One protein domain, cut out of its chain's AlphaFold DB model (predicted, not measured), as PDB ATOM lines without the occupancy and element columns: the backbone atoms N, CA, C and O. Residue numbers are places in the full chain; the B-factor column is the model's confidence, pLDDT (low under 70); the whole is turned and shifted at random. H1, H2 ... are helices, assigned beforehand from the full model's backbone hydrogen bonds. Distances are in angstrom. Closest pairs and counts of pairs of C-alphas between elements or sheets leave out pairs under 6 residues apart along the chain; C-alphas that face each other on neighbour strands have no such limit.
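This is residues 32 to 80 of the 80 residues of an uncharacterized protein of Mycena chlorophos (UniProt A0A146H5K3). One long, straight helix, H3, makes the length of the model, and the short helices H1 and H2 make a loose hook that folds back beside the first half of H3. The far part of H3 sticks out free of the hook, in residues 66 to 78. The printed part has 49 residues with three named helices, in the order H1, H2, H3, and no named strand; the class is all helix. The whole is only just extended, close to loose, with a radius of gyration of the C-alphas of 14.6 A and spans of 48 by 21 by 8 A.

H3, residues 51 to 78, measures 40.7 A from C-alpha 51 at (137.199, 65.330, 124.184) to C-alpha 78 at (147.463, 29.176, 108.455). H2 is residues 43 to 47, 6.3 A long. H1, residues 32 to 39, is 10.4 A long and begins at C-alpha 32 at (135.690, 44.476, 124.068).

H3 and H1 only just touch, with 3 pairs of C-alphas within 8 A, and H3 does so with residues 57 to 61 alone. Their closest C-alphas, those of Leu 34 and Leu 61, are 6.7 A apart. They run opposite ways at a steep tilt of 36 degrees, only just past shallow. H2 is close to H3 but not clearly touching; their closest C-alphas, of Phe 46 and Gln 54, are 6.9 A apart. H1 and H2 touch only at the corner by their link, closest at the C-alphas of Leu 37 and Gly 43, 5.3 A apart. In H2 and H3 every O i to N i+4 pair is within hydrogen-bond range; in H1 it is 2 of 4.

The C-alphas farthest apart, of Thr 48 and Gln 80, are 47.7 A apart. Residues 48 to 53, of which 51 to 53 belong to H3, and residues 66 to 80, of which 66 to 78 belong to H3, stand free. The printed part has no cut, and both links are tight. The mean pLDDT of the printed part is 84.9; residues 39 to 44 and residue 80 are under 70.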
ATOM      1  N   GLU A  32     136.856  44.676 123.202       90.75
ATOM      2  CA  GLU A  32     135.690  44.476 124.068       90.75
ATOM      3  C   GLU A  32     135.867  45.165 125.423       90.75
ATOM      4  O   GLU A  32     134.983  45.902 125.863       90.75
ATOM      5  N   ALA A  33     137.036  45.011 126.052       88.25
ATOM      6  CA  ALA A  33     137.354  45.693 127.303       88.25
ATOM      7  C   ALA A  33     137.279  47.222 127.160       88.25
ATOM      8  O   ALA A  33     136.793  47.910 128.059       88.25
ATOM      9  N   LEU A  34     137.719  47.759 126.020       88.38
ATOM     10  CA  LEU A  34     137.641  49.187 125.728       88.38
ATOM     11  C   LEU A  34     136.199  49.636 125.432       88.38
ATOM     12  O   LEU A  34     135.778  50.692 125.895       88.38
ATOM     13  N   ALA A  35     135.412  48.818 124.731       87.12
ATOM     14  CA  ALA A  35     134.003  49.089 124.450       87.12
ATOM     15  C   ALA A  35     133.136  49.115 125.722       87.12
ATOM     16  O   ALA A  35     132.163  49.869 125.787       87.12
ATOM     17  N   CYS A  36     133.512  48.368 126.767       83.88
ATOM     18  CA  CYS A  36     132.867  48.451 128.080       83.88
ATOM     19  C   CYS A  36     132.928  49.865 128.686       83.88
ATOM     20  O   CYS A  36     131.982  50.267 129.367       83.88
ATOM     21  N   LEU A  37     133.979  50.646 128.397       78.12
ATOM     22  CA  LEU A  37     134.061  52.049 128.823       78.12
ATOM     23  C   LEU A  37     133.012  52.926 128.135       78.12
ATOM     24  O   LEU A  37     132.607  53.929 128.704       78.12
ATOM     25  N   LEU A  38     132.563  52.557 126.934       80.06
ATOM     26  CA  LEU A  38     131.640  53.360 126.130       80.06
ATOM     27  C   LEU A  38     130.165  53.092 126.468       80.06
ATOM     28  O   LEU A  38     129.341  54.003 126.374       80.06
ATOM     29  N   TYR A  39     129.821  51.855 126.853       69.00
ATOM     30  CA  TYR A  39     128.424  51.400 126.935       69.00
ATOM     31  C   TYR A  39     127.981  50.806 128.294       69.00
ATOM     32  O   TYR A  39     126.794  50.522 128.443       69.00
ATOM     33  N   GLY A  40     128.867  50.614 129.284       64.75
ATOM     34  CA  GLY A  40     128.510  50.061 130.612       64.75
ATOM     35  C   GLY A  40     128.076  51.101 131.665       64.75
ATOM     36  O   GLY A  40     127.968  52.285 131.354       64.75
ATOM     37  N   GLU A  41     127.915  50.692 132.941       59.31
ATOM     38  CA  GLU A  41     127.804  51.630 134.095       59.31
ATOM     39  C   GLU A  41     128.971  52.643 134.114       59.31
ATOM     40  O   GLU A  41     128.832  53.778 134.557       59.31
ATOM     41  N   SER A  42     130.118  52.258 133.545       57.72
ATOM     42  CA  SER A  42     131.319  53.078 133.348       57.72
ATOM     43  C   SER A  42     131.204  54.141 132.241       57.72
ATOM     44  O   SER A  42     132.078  55.002 132.141       57.72
ATOM     45  N   GLY A  43     130.141  54.117 131.426       61.75
ATOM     46  CA  GLY A  43     129.915  55.045 130.312       61.75
ATOM     47  C   GLY A  43     129.730  56.504 130.736       61.75
ATOM     48  O   GLY A  43     130.060  57.412 129.975       61.75
ATOM     49  N   GLU A  44     129.265  56.760 131.963       65.88
ATOM     50  CA  GLU A  44     129.287  58.112 132.545       65.88
ATOM     51  C   GLU A  44     130.714  58.590 132.830       65.88
ATOM     52  O   GLU A  44     131.051  59.740 132.552       65.88
ATOM     53  N   GLY A  45     131.580  57.691 133.305       71.94
ATOM     54  CA  GLY A  45     133.006  57.960 133.469       71.94
ATOM     55  C   GLY A  45     133.646  58.387 132.152       71.94
ATOM     56  O   GLY A  45     134.339  59.391 132.115       71.94
ATOM     57  N   PHE A  46     133.336  57.701 131.051       78.75
ATOM     58  CA  PHE A  46     133.838  58.073 129.728       78.75
ATOM     59  C   PHE A  46     133.351  59.452 129.260       78.75
ATOM     60  O   PHE A  46     134.157  60.269 128.824       78.75
ATOM     61  N   ARG A  47     132.055  59.749 129.413       78.50
ATOM     62  CA  ARG A  47     131.469  61.048 129.025       78.50
ATOM     63  C   ARG A  47     131.985  62.234 129.841       78.50
ATOM     64  O   ARG A  47     131.824  63.371 129.409       78.50
ATOM     65  N   THR A  48     132.554  61.985 131.020       81.75
ATOM     66  CA  THR A  48     133.152  63.028 131.871       81.75
ATOM     67  C   THR A  48     134.637  63.259 131.585       81.75
ATOM     68  O   THR A  48     135.209  64.228 132.090       81.75
ATOM     69  N   LEU A  49     135.267  62.417 130.757       80.75
ATOM     70  CA  LEU A  49     136.612  62.666 130.235       80.75
ATOM     71  C   LEU A  49     136.574  63.808 129.218       80.75
ATOM     72  O   LEU A  49     135.536  64.087 128.622       80.75
ATOM     73  N   ASN A  50     137.713  64.461 129.001       88.81
ATOM     74  CA  ASN A  50     137.808  65.491 127.971       88.81
ATOM     75  C   ASN A  50     137.737  64.886 126.555       88.81
ATOM     76  O   ASN A  50     138.006  63.698 126.356       88.81
ATOM     77  N   ASP A  51     137.406  65.732 125.580       88.31
ATOM     78  CA  ASP A  51     137.199  65.330 124.184       88.31
ATOM     79  C   ASP A  51     138.429  64.627 123.587       88.31
ATOM     80  O   ASP A  51     138.292  63.637 122.879       88.31
ATOM     81  N   GLU A  52     139.641  65.064 123.943       91.69
ATOM     82  CA  GLU A  52     140.887  64.449 123.465       91.69
ATOM     83  C   GLU A  52     141.028  62.989 123.926       91.69
ATOM     84  O   GLU A  52     141.418  62.115 123.151       91.69
ATOM     85  N   ILE A  53     140.695  62.688 125.183       87.31
ATOM     86  CA  ILE A  53     140.731  61.316 125.700       87.31
ATOM     87  C   ILE A  53     139.618  60.481 125.064       87.31
ATOM     88  O   ILE A  53     139.857  59.323 124.717       87.31
ATOM     89  N   GLN A  54     138.426  61.054 124.882       88.62
ATOM     90  CA  GLN A  54     137.321  60.362 124.219       88.62
ATOM     91  C   GLN A  54     137.679  59.984 122.774       88.62
ATOM     92  O   GLN A  54     137.482  58.831 122.373       88.62
ATOM     93  N   ASP A  55     138.287  60.906 122.029       90.81
ATOM     94  CA  ASP A  55     138.772  60.670 120.670       90.81
ATOM     95  C   ASP A  55     139.874  59.609 120.646       90.81
ATOM     96  O   ASP A  55     139.808  58.670 119.852       90.81
ATOM     97  N   ASN A  56     140.858  59.694 121.545       90.75
ATOM     98  CA  ASN A  56     141.942  58.712 121.631       90.75
ATOM     99  C   ASN A  56     141.425  57.293 121.902       90.75
ATOM    100  O   ASN A  56     141.918  56.331 121.312       90.75
ATOM    101  N   VAL A  57     140.413  57.147 122.761       89.81
ATOM    102  CA  VAL A  57     139.757  55.857 123.018       89.81
ATOM    103  C   VAL A  57     139.047  55.346 121.764       89.81
ATOM    104  O   VAL A  57     139.191  54.173 121.419       89.81
ATOM    105  N   CYS A  58     138.322  56.209 121.050       90.06
ATOM    106  CA  CYS A  58     137.651  55.830 119.805       90.06
ATOM    107  C   CYS A  58     138.654  55.399 118.721       90.06
ATOM    108  O   CYS A  58     138.441  54.386 118.047       90.06
ATOM    109  N   TRP A  59     139.765  56.125 118.579       94.50
ATOM    110  CA  TRP A  59     140.840  55.783 117.648       94.50
ATOM    111  C   TRP A  59     141.512  54.463 118.007       94.50
ATOM    112  O   TRP A  59     141.661  53.602 117.140       94.50
ATOM    113  N   LEU A  60     141.826  54.251 119.286       93.81
ATOM    114  CA  LEU A  60     142.405  52.998 119.756       93.81
ATOM    115  C   LEU A  60     141.467  51.809 119.501       93.81
ATOM    116  O   LEU A  60     141.914  50.766 119.027       93.81
ATOM    117  N   LEU A  61     140.163  51.966 119.754       93.62
ATOM    118  CA  LEU A  61     139.170  50.931 119.455       93.62
ATOM    119  C   LEU A  61     139.158  50.587 117.960       93.62
ATOM    120  O   LEU A  61     139.150  49.415 117.581       93.62
ATOM    121  N   ARG A  62     139.187  51.611 117.104       94.81
ATOM    122  CA  ARG A  62     139.228  51.453 115.648       94.81
ATOM    123  C   ARG A  62     140.496  50.729 115.190       94.81
ATOM    124  O   ARG A  62     140.403  49.867 114.315       94.81
ATOM    125  N   ASP A  63     141.646  51.035 115.780       95.69
ATOM    126  CA  ASP A  63     142.919  50.407 115.427       95.69
ATOM    127  C   ASP A  63     142.976  48.937 115.877       95.69
ATOM    128  O   ASP A  63     143.350  48.072 115.084       95.69
ATOM    129  N   LEU A  64     142.486  48.614 117.080       93.88
ATOM    130  CA  LEU A  64     142.372  47.227 117.558       93.88
ATOM    131  C   LEU A  64     141.492  46.369 116.636       93.88
ATOM    132  O   LEU A  64     141.851  45.239 116.296       93.88
ATOM    133  N   LEU A  65     140.359  46.912 116.184       94.75
ATOM    134  CA  LEU A  65     139.465  46.223 115.250       94.75
ATOM    135  C   LEU A  65     140.085  46.055 113.856       94.75
ATOM    136  O   LEU A  65     139.828  45.051 113.187       94.75
ATOM    137  N   ALA A  66     140.891  47.017 113.402       94.69
ATOM    138  CA  ALA A  66     141.626  46.900 112.147       94.69
ATOM    139  C   ALA A  66     142.701  45.803 112.232       94.69
ATOM    140  O   ALA A  66     142.772  44.953 111.342       94.69
ATOM    141  N   GLU A  67     143.475  45.767 113.321       93.25
ATOM    142  CA  GLU A  67     144.467  44.715 113.574       93.25
ATOM    143  C   GLU A  67     143.823  43.327 113.658       93.25
ATOM    144  O   GLU A  67     144.319  42.384 113.041       93.25
ATOM    145  N   TYR A  68     142.684  43.203 114.348       94.62
ATOM    146  CA  TYR A  68     141.918  41.956 114.413       94.62
ATOM    147  C   TYR A  68     141.562  41.423 113.018       94.62
ATOM    148  O   TYR A  68     141.739  40.236 112.749       94.62
ATOM    149  N   ARG A  69     141.085  42.285 112.110       94.00
ATOM    150  CA  ARG A  69     140.705  41.867 110.747       94.00
ATOM    151  C   ARG A  69     141.889  41.296 109.974       94.00
ATOM    152  O   ARG A  69     141.737  40.255 109.340       94.00
ATOM    153  N   VAL A  70     143.051  41.941 110.072       94.19
ATOM    154  CA  VAL A  70     144.288  41.476 109.427       94.19
ATOM    155  C   VAL A  70     144.731  40.131 110.007       94.19
ATOM    156  O   VAL A  70     145.028  39.203 109.258       94.19
ATOM    157  N   LEU A  71     144.739  39.997 111.335       92.19
ATOM    158  CA  LEU A  71     145.149  38.758 112.005       92.19
ATOM    159  C   LEU A  71     144.190  37.600 111.716       92.19
ATOM    160  O   LEU A  71     144.627  36.473 111.510       92.19
ATOM    161  N   ARG A  72     142.887  37.873 111.633       92.75
ATOM    162  CA  ARG A  72     141.880  36.868 111.281       92.75
ATOM    163  C   ARG A  72     142.065  36.341 109.857       92.75
ATOM    164  O   ARG A  72     141.905  35.144 109.628       92.75
ATOM    165  N   GLU A  73     142.392  37.214 108.909       92.81
ATOM    166  CA  GLU A  73     142.704  36.803 107.538       92.81
ATOM    167  C   GLU A  73     143.956  35.918 107.509       92.81
ATOM    168  O   GLU A  73     143.928  34.833 106.930       92.81
ATOM    169  N   GLN A  74     145.009  36.302 108.231       90.38
ATOM    170  CA  GLN A  74     146.226  35.494 108.366       90.38
ATOM    171  C   GLN A  74     145.950  34.122 108.997       90.38
ATOM    172  O   GLN A  74     146.397  33.109 108.469       90.38
ATOM    173  N   ALA A  75     145.146  34.068 110.060       89.56
ATOM    174  CA  ALA A  75     144.757  32.818 110.711       89.56
ATOM    175  C   ALA A  75     144.005  31.870 109.765       89.56
ATOM    176  O   ALA A  75     144.173  30.655 109.833       89.56
ATOM    177  N   SER A  76     143.191  32.416 108.853       89.62
ATOM    178  CA  SER A  76     142.486  31.608 107.853       89.62
ATOM    179  C   SER A  76     143.425  30.967 106.826       89.62
ATOM    180  O   SER A  76     143.120  29.888 106.324       89.62
ATOM    181  N   LEU A  77     144.565  31.608 106.547       87.19
ATOM    182  CA  LEU A  77     145.602  31.089 105.654       87.19
ATOM    183  C   LEU A  77     146.475  30.036 106.347       87.19
ATOM    184  O   LEU A  77     146.895  29.089 105.700       87.19
ATOM    185  N   GLU A  78     146.723  30.172 107.655       83.81
ATOM    186  CA  GLU A  78     147.463  29.176 108.455       83.81
ATOM    187  C   GLU A  78     146.709  27.843 108.609       83.81
ATOM    188  O   GLU A  78     147.323  26.813 108.873       83.81
ATOM    189  N   ALA A  79     145.382  27.858 108.466       73.94
ATOM    190  CA  ALA A  79     144.527  26.681 108.613       73.94
ATOM    191  C   ALA A  79     144.393  25.825 107.332       73.94
ATOM    192  O   ALA A  79     143.675  24.821 107.363       73.94
ATOM    193  N   GLN A  80     145.027  26.229 106.223       65.00
ATOM    194  CA  GLN A  80     145.022  25.537 104.922       65.00
ATOM    195  C   GLN A  80     146.295  24.712 104.721       65.00
ATOM    196  O   GLN A  80     146.164  23.585 104.192       65.00
TER     197      GLN A  80